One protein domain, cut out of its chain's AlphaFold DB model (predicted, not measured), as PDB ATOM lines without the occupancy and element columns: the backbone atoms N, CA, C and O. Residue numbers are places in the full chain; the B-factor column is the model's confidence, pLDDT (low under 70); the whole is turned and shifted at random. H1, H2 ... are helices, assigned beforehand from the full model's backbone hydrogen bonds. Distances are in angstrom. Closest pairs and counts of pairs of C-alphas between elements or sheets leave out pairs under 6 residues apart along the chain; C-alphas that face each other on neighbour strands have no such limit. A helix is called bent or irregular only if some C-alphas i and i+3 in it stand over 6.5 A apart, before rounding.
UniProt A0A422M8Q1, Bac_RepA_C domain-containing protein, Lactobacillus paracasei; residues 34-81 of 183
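This is residues 34 to 81 of the 183 residues of the protein "Bac_RepA_C domain-containing protein" of Lactobacillus paracasei (UniProt A0A422M8Q1). The long helix H1 is followed, after one residue, by the short helix H2, and then the chain swings round in a wide loop and folds back, with the shorter helix H3 packing on H2 and reaching the last residues of H1. The shape is an uneven U: H1 and H2 make the longer arm, H3 the shorter one, and the loop of residues 54 to 65 the turn. The printed part has 48 residues with three named helices, in the order H1, H2, H3, and no named strand; its class is all helix. It is only just compact, close to loose, with a radius of gyration of the C-alphas of 11.4 A, and elongated, with spans of 34 by 19 by 14 A.

Begin with the longest helix, H1, residues 35 to 47: find C-alpha 35 at (300.208, 122.950, 177.524), and from there the helix runs 18.0 A to C-alpha 47 at (296.841, 135.167, 164.701). One residue further on, H2 takes up residues 49 to 53, with 5.8 A between its first and last C-alphas. Go on past the loop to H3, residues 66 to 75, which runs 14.8 A and ends with C-alpha 75 at (288.651, 136.578, 171.298). No helix is bent or irregular.

Start from H1 and look at its residues 46 to 47, which alone touch H3. H1 and H3 only just touch, with 3 pairs of C-alphas within 8 A. Their closest C-alphas, those of Val 46 and Ser 73, are 5.2 A apart. The two helices run opposite ways at a shallow tilt of 22 degrees, and their centres are 15.9 A apart. H1 and H2 meet only through their link. Look next at H2 and H3, which touch with 7 pairs of C-alphas within 8 A; the closest are those of Asn 50 and Val 69, 5.7 A apart. The centres of H2 and H3 are 10.0 A apart. Along the backbone, every O i to N i+4 pair is within hydrogen-bond range in H1 and H2, while in H3 5 of 6 are.

The two C-alphas farthest apart are those of Ser 34 and Phe 63, 34.5 A. The first and last printed C-alphas, those of Ser 34 and Gln 81, are 19.7 A apart. The printed part has no cut. The link from H1 to H2 is tight; the link from H2 to H3 is long, with 12 residues, 54 to 65, whose C-alphas lie 10 to 16 A from the mean of all C-alphas. Look in the B-factor column for the model's confidence: the mean pLDDT of the printed part is 87.6, and residue 56 and residues 58 to 61 are under 70.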
ATOM      1  N   SER A  34     303.167 119.641 175.422       96.56
ATOM      2  CA  SER A  34     302.944 120.375 176.662       96.56
ATOM      3  C   SER A  34     301.844 121.436 176.490       96.56
ATOM      4  O   SER A  34     301.614 121.935 175.382       96.56
ATOM      5  N   PRO A  35     301.195 121.872 177.585       96.31
ATOM      6  CA  PRO A  35     300.208 122.950 177.524       96.31
ATOM      7  C   PRO A  35     300.742 124.245 176.894       96.31
ATOM      8  O   PRO A  35     300.021 124.910 176.158       96.31
ATOM      9  N   ALA A  36     302.009 124.594 177.141       96.94
ATOM     10  CA  ALA A  36     302.625 125.798 176.584       96.94
ATOM     11  C   ALA A  36     302.866 125.692 175.067       96.94
ATOM     12  O   ALA A  36     302.704 126.676 174.346       96.94
ATOM     13  N   GLU A  37     303.226 124.504 174.573       96.50
ATOM     14  CA  GLU A  37     303.355 124.255 173.134       96.50
ATOM     15  C   GLU A  37     302.001 124.343 172.439       96.50
ATOM     16  O   GLU A  37     301.897 125.010 171.412       96.50
ATOM     17  N   LEU A  38     300.957 123.742 173.020       95.81
ATOM     18  CA  LEU A  38     299.598 123.832 172.486       95.81
ATOM     19  C   LEU A  38     299.086 125.276 172.467       95.81
ATOM     20  O   LEU A  38     298.508 125.696 171.470       95.81
ATOM     21  N   GLU A  39     299.319 126.055 173.527       95.06
ATOM     22  CA  GLU A  39     298.950 127.476 173.566       95.06
ATOM     23  C   GLU A  39     299.661 128.257 172.454       95.06
ATOM     24  O   GLU A  39     299.029 129.019 171.724       95.06
ATOM     25  N   LYS A  40     300.965 128.019 172.264       96.44
ATOM     26  CA  LYS A  40     301.745 128.664 171.202       96.44
ATOM     27  C   LYS A  40     301.232 128.288 169.810       96.44
ATOM     28  O   LYS A  40     301.083 129.174 168.975       96.44
ATOM     29  N   GLN A  41     300.943 127.009 169.569       95.75
ATOM     30  CA  GLN A  41     300.369 126.531 168.307       95.75
ATOM     31  C   GLN A  41     298.994 127.157 168.052       95.75
ATOM     32  O   GLN A  41     298.725 127.668 166.969       95.75
ATOM     33  N   ASN A  42     298.124 127.169 169.060       95.56
ATOM     34  CA  ASN A  42     296.798 127.758 168.943       95.56
ATOM     35  C   ASN A  42     296.858 129.262 168.658       95.56
ATOM     36  O   ASN A  42     296.124 129.748 167.798       95.56
ATOM     37  N   GLN A  43     297.730 129.992 169.357       94.38
ATOM     38  CA  GLN A  43     297.905 131.425 169.154       94.38
ATOM     39  C   GLN A  43     298.445 131.727 167.754       94.38
ATOM     40  O   GLN A  43     297.997 132.687 167.134       94.38
ATOM     41  N   ASP A  44     299.360 130.900 167.245       95.06
ATOM     42  CA  ASP A  44     299.868 131.004 165.877       95.06
ATOM     43  C   ASP A  44     298.741 130.860 164.844       95.06
ATOM     44  O   ASP A  44     298.522 131.773 164.048       95.06
ATOM     45  N   PHE A  45     297.945 129.790 164.927       92.62
ATOM     46  CA  PHE A  45     296.819 129.578 164.013       92.62
ATOM     47  C   PHE A  45     295.772 130.691 164.076       92.62
ATOM     48  O   PHE A  45     295.208 131.080 163.057       92.62
ATOM     49  N   VAL A  46     295.474 131.185 165.278       92.56
ATOM     50  CA  VAL A  46     294.467 132.229 165.470       92.56
ATOM     51  C   VAL A  46     294.970 133.585 164.965       92.56
ATOM     52  O   VAL A  46     294.196 134.327 164.362       92.56
ATOM     53  N   ASN A  47     296.249 133.911 165.167       90.94
ATOM     54  CA  ASN A  47     296.841 135.167 164.701       90.94
ATOM     55  C   ASN A  47     296.928 135.241 163.177       90.94
ATOM     56  O   ASN A  47     296.637 136.290 162.607       90.94
ATOM     57  N   HIS A  48     297.283 134.128 162.538       90.50
ATOM     58  CA  HIS A  48     297.405 134.027 161.082       90.50
ATOM     59  C   HIS A  48     296.100 133.583 160.411       90.50
ATOM     60  O   HIS A  48     296.081 133.279 159.224       90.50
ATOM     61  N   ALA A  49     294.983 133.567 161.149       88.56
ATOM     62  CA  ALA A  49     293.674 133.196 160.619       88.56
ATOM     63  C   ALA A  49     293.272 134.012 159.391       88.56
ATOM     64  O   ALA A  49     292.649 133.485 158.475       88.56
ATOM     65  N   ASN A  50     293.644 135.291 159.368       86.44
ATOM     66  CA  ASN A  50     293.391 136.154 158.226       86.44
ATOM     67  C   ASN A  50     294.036 135.606 156.945       86.44
ATOM     68  O   ASN A  50     293.380 135.549 155.914       86.44
ATOM     69  N   ASP A  51     295.268 135.111 157.037       84.44
ATOM     70  CA  ASP A  51     296.075 134.724 155.878       84.44
ATOM     71  C   ASP A  51     295.501 133.523 155.116       84.44
ATOM     72  O   ASP A  51     295.817 133.345 153.946       84.44
ATOM     73  N   PHE A  52     294.652 132.709 155.755       79.75
ATOM     74  CA  PHE A  52     294.040 131.537 155.119       79.75
ATOM     75  C   PHE A  52     292.505 131.536 155.107       79.75
ATOM     76  O   PHE A  52     291.915 130.772 154.350       79.75
ATOM     77  N   LEU A  53     291.830 132.346 155.933       81.88
ATOM     78  CA  LEU A  53     290.361 132.459 155.901       81.88
ATOM     79  C   LEU A  53     289.863 133.516 154.919       81.88
ATOM     80  O   LEU A  53     288.691 133.472 154.543       81.88
ATOM     81  N   THR A  54     290.715 134.467 154.532       74.88
ATOM     82  CA  THR A  54     290.375 135.487 153.531       74.88
ATOM     83  C   THR A  54     291.088 135.275 152.202       74.88
ATOM     84  O   THR A  54     291.056 136.160 151.354       74.88
ATOM     85  N   ASP A  55     291.754 134.134 152.026       74.75
ATOM     86  CA  ASP A  55     292.410 133.775 150.775       74.75
ATOM     87  C   ASP A  55     291.362 133.325 149.748       74.75
ATOM     88  O   ASP A  55     290.693 132.304 149.933       74.75
ATOM     89  N   GLU A  56     291.200 134.096 148.673       67.62
ATOM     90  CA  GLU A  56     290.257 133.801 147.586       67.62
ATOM     91  C   GLU A  56     290.622 132.503 146.843       67.62
ATOM     92  O   GLU A  56     289.731 131.810 146.345       67.62
ATOM     93  N   ASP A  57     291.901 132.110 146.857       71.62
ATOM     94  CA  ASP A  57     292.391 130.878 146.232       71.62
ATOM     95  C   ASP A  57     292.170 129.633 147.119       71.62
ATOM     96  O   ASP A  57     292.329 128.495 146.664       71.62
ATOM     97  N   SER A  58     291.741 129.813 148.377       64.38
ATOM     98  CA  SER A  58     291.540 128.718 149.344       64.38
ATOM     99  C   SER A  58     290.310 127.840 149.064       64.38
ATOM    100  O   SER A  58     290.151 126.774 149.665       64.38
ATOM    101  N   GLY A  59     289.408 128.275 148.175       60.56
ATOM    102  CA  GLY A  59     288.155 127.580 147.855       60.56
ATOM    103  C   GLY A  59     287.074 127.660 148.944       60.56
ATOM    104  O   GLY A  59     285.985 127.107 148.762       60.56
ATOM    105  N   LEU A  60     287.335 128.344 150.066       59.94
ATOM    106  CA  LEU A  60     286.316 128.725 151.046       59.94
ATOM    107  C   LEU A  60     285.715 130.088 150.667       59.94
ATOM    108  O   LEU A  60     286.452 130.971 150.239       59.94
ATOM    109  N   PRO A  61     284.397 130.310 150.848       64.69
ATOM    110  CA  PRO A  61     283.816 131.626 150.614       64.69
ATOM    111  C   PRO A  61     284.455 132.659 151.547       64.69
ATOM    112  O   PRO A  61     284.287 132.579 152.767       64.69
ATOM    113  N   VAL A  62     285.158 133.640 150.980       73.56
ATOM    114  CA  VAL A  62     285.697 134.784 151.723       73.56
ATOM    115  C   VAL A  62     284.543 135.729 152.047       73.56
ATOM    116  O   VAL A  62     284.185 136.612 151.267       73.56
ATOM    117  N   PHE A  63     283.902 135.497 153.192       83.69
ATOM    118  CA  PHE A  63     282.716 136.255 153.598       83.69
ATOM    119  C   PHE A  63     282.964 137.234 154.742       83.69
ATOM    120  O   PHE A  63     282.177 138.149 154.946       83.69
ATOM    121  N   LEU A  64     284.035 137.057 155.514       90.06
ATOM    122  CA  LEU A  64     284.425 138.010 156.551       90.06
ATOM    123  C   LEU A  64     285.528 138.913 156.018       90.06
ATOM    124  O   LEU A  64     286.498 138.435 155.438       90.06
ATOM    125  N   GLU A  65     285.401 140.212 156.269       91.69
ATOM    126  CA  GLU A  65     286.485 141.151 156.001       91.69
ATOM    127  C   GLU A  65     287.692 140.851 156.903       91.69
ATOM    128  O   GLU A  65     287.508 140.376 158.034       91.69
ATOM    129  N   PRO A  66     288.914 141.217 156.479       91.06
ATOM    130  CA  PRO A  66     290.109 141.050 157.301       91.06
ATOM    131  C   PRO A  66     289.976 141.633 158.712       91.06
ATOM    132  O   PRO A  66     290.398 141.035 159.700       91.06
ATOM    133  N   GLU A  67     289.301 142.777 158.832       92.44
ATOM    134  CA  GLU A  67     289.017 143.425 160.111       92.44
ATOM    135  C   GLU A  67     288.145 142.554 161.036       92.44
ATOM    136  O   GLU A  67     288.375 142.496 162.248       92.44
ATOM    137  N   ALA A  68     287.154 141.850 160.484       94.12
ATOM    138  CA  ALA A  68     286.323 140.923 161.240       94.12
ATOM    139  C   ALA A  68     287.124 139.696 161.687       94.12
ATOM    140  O   ALA A  68     286.997 139.283 162.841       94.12
ATOM    141  N   VAL A  69     287.974 139.137 160.821       92.44
ATOM    142  CA  VAL A  69     288.822 137.985 161.169       92.44
ATOM    143  C   VAL A  69     289.844 138.361 162.243       92.44
ATOM    144  O   VAL A  69     289.988 137.641 163.233       92.44
ATOM    145  N   GLN A  70     290.468 139.534 162.130       91.94
ATOM    146  CA  GLN A  70     291.341 140.080 163.168       91.94
ATOM    147  C   GLN A  70     290.591 140.288 164.491       91.94
ATOM    148  O   GLN A  70     291.109 140.007 165.568       91.94
ATOM    149  N   LEU A  71     289.337 140.742 164.449       94.38
ATOM    150  CA  LEU A  71     288.537 140.837 165.663       94.38
ATOM    151  C   LEU A  71     288.309 139.459 166.298       94.38
ATOM    152  O   LEU A  71     288.418 139.341 167.516       94.38
ATOM    153  N   LEU A  72     288.042 138.414 165.508       94.25
ATOM    154  CA  LEU A  72     287.927 137.049 166.030       94.25
ATOM    155  C   LEU A  72     289.233 136.563 166.663       94.25
ATOM    156  O   LEU A  72     289.163 135.863 167.677       94.25
ATOM    157  N   SER A  73     290.395 136.951 166.128       92.00
ATOM    158  CA  SER A  73     291.692 136.519 166.661       92.00
ATOM    159  C   SER A  73     291.993 137.056 168.063       92.00
ATOM    160  O   SER A  73     292.681 136.405 168.845       92.00
ATOM    161  N   PHE A  74     291.395 138.186 168.450       92.75
ATOM    162  CA  PHE A  74     291.501 138.705 169.818       92.75
ATOM    163  C   PHE A  74     290.658 137.942 170.849       92.75
ATOM    164  O   PHE A  74     290.911 138.054 172.052       92.75
ATOM    165  N   TRP A  75     289.630 137.215 170.409       94.00
ATOM    166  CA  TRP A  75     288.651 136.578 171.298       94.00
ATOM    167  C   TRP A  75     288.729 135.054 171.288       94.00
ATOM    168  O   TRP A  75     288.534 134.429 172.331       94.00
ATOM    169  N   CYS A  76     289.017 134.455 170.137       94.69
ATOM    170  CA  CYS A  76     289.237 133.022 170.027       94.69
ATOM    171  C   CYS A  76     290.616 132.671 170.589       94.69
ATOM    172  O   CYS A  76     291.592 133.376 170.369       94.69
ATOM    173  N   ARG A  77     290.697 131.561 171.316       93.75
ATOM    174  CA  ARG A  77     291.945 131.004 171.852       93.75
ATOM    175  C   ARG A  77     292.396 129.765 171.111       93.75
ATOM    176  O   ARG A  77     293.531 129.364 171.283       93.75
ATOM    177  N   THR A  78     291.522 129.146 170.320       92.62
ATOM    178  CA  THR A  78     291.845 127.941 169.553       92.62
ATOM    179  C   THR A  78     291.212 127.981 168.160       92.62
ATOM    180  O   THR A  78     290.148 128.593 167.985       92.62
ATOM    181  N   PRO A  79     291.779 127.254 167.180       89.38
ATOM    182  CA  PRO A  79     291.159 127.073 165.864       89.38
ATOM    183  C   PRO A  79     289.744 126.495 165.954       89.38
ATOM    184  O   PRO A  79     288.858 126.833 165.174       89.38
ATOM    185  N   GLN A  80     289.496 125.641 166.950       90.62
ATOM    186  CA  GLN A  80     288.192 125.022 167.145       90.62
ATOM    187  C   GLN A  80     287.131 126.022 167.619       90.62
ATOM    188  O   GLN A  80     285.991 125.954 167.156       90.62
ATOM    189  N   GLN A  81     287.495 126.971 168.489       93.50
ATOM    190  CA  GLN A  81     286.609 128.078 168.865       93.50
ATOM    191  C   GLN A  81     286.291 128.960 167.657       93.50
ATOM    192  O   GLN A  81     285.123 129.265 167.423       93.50
TER     193      GLN A  81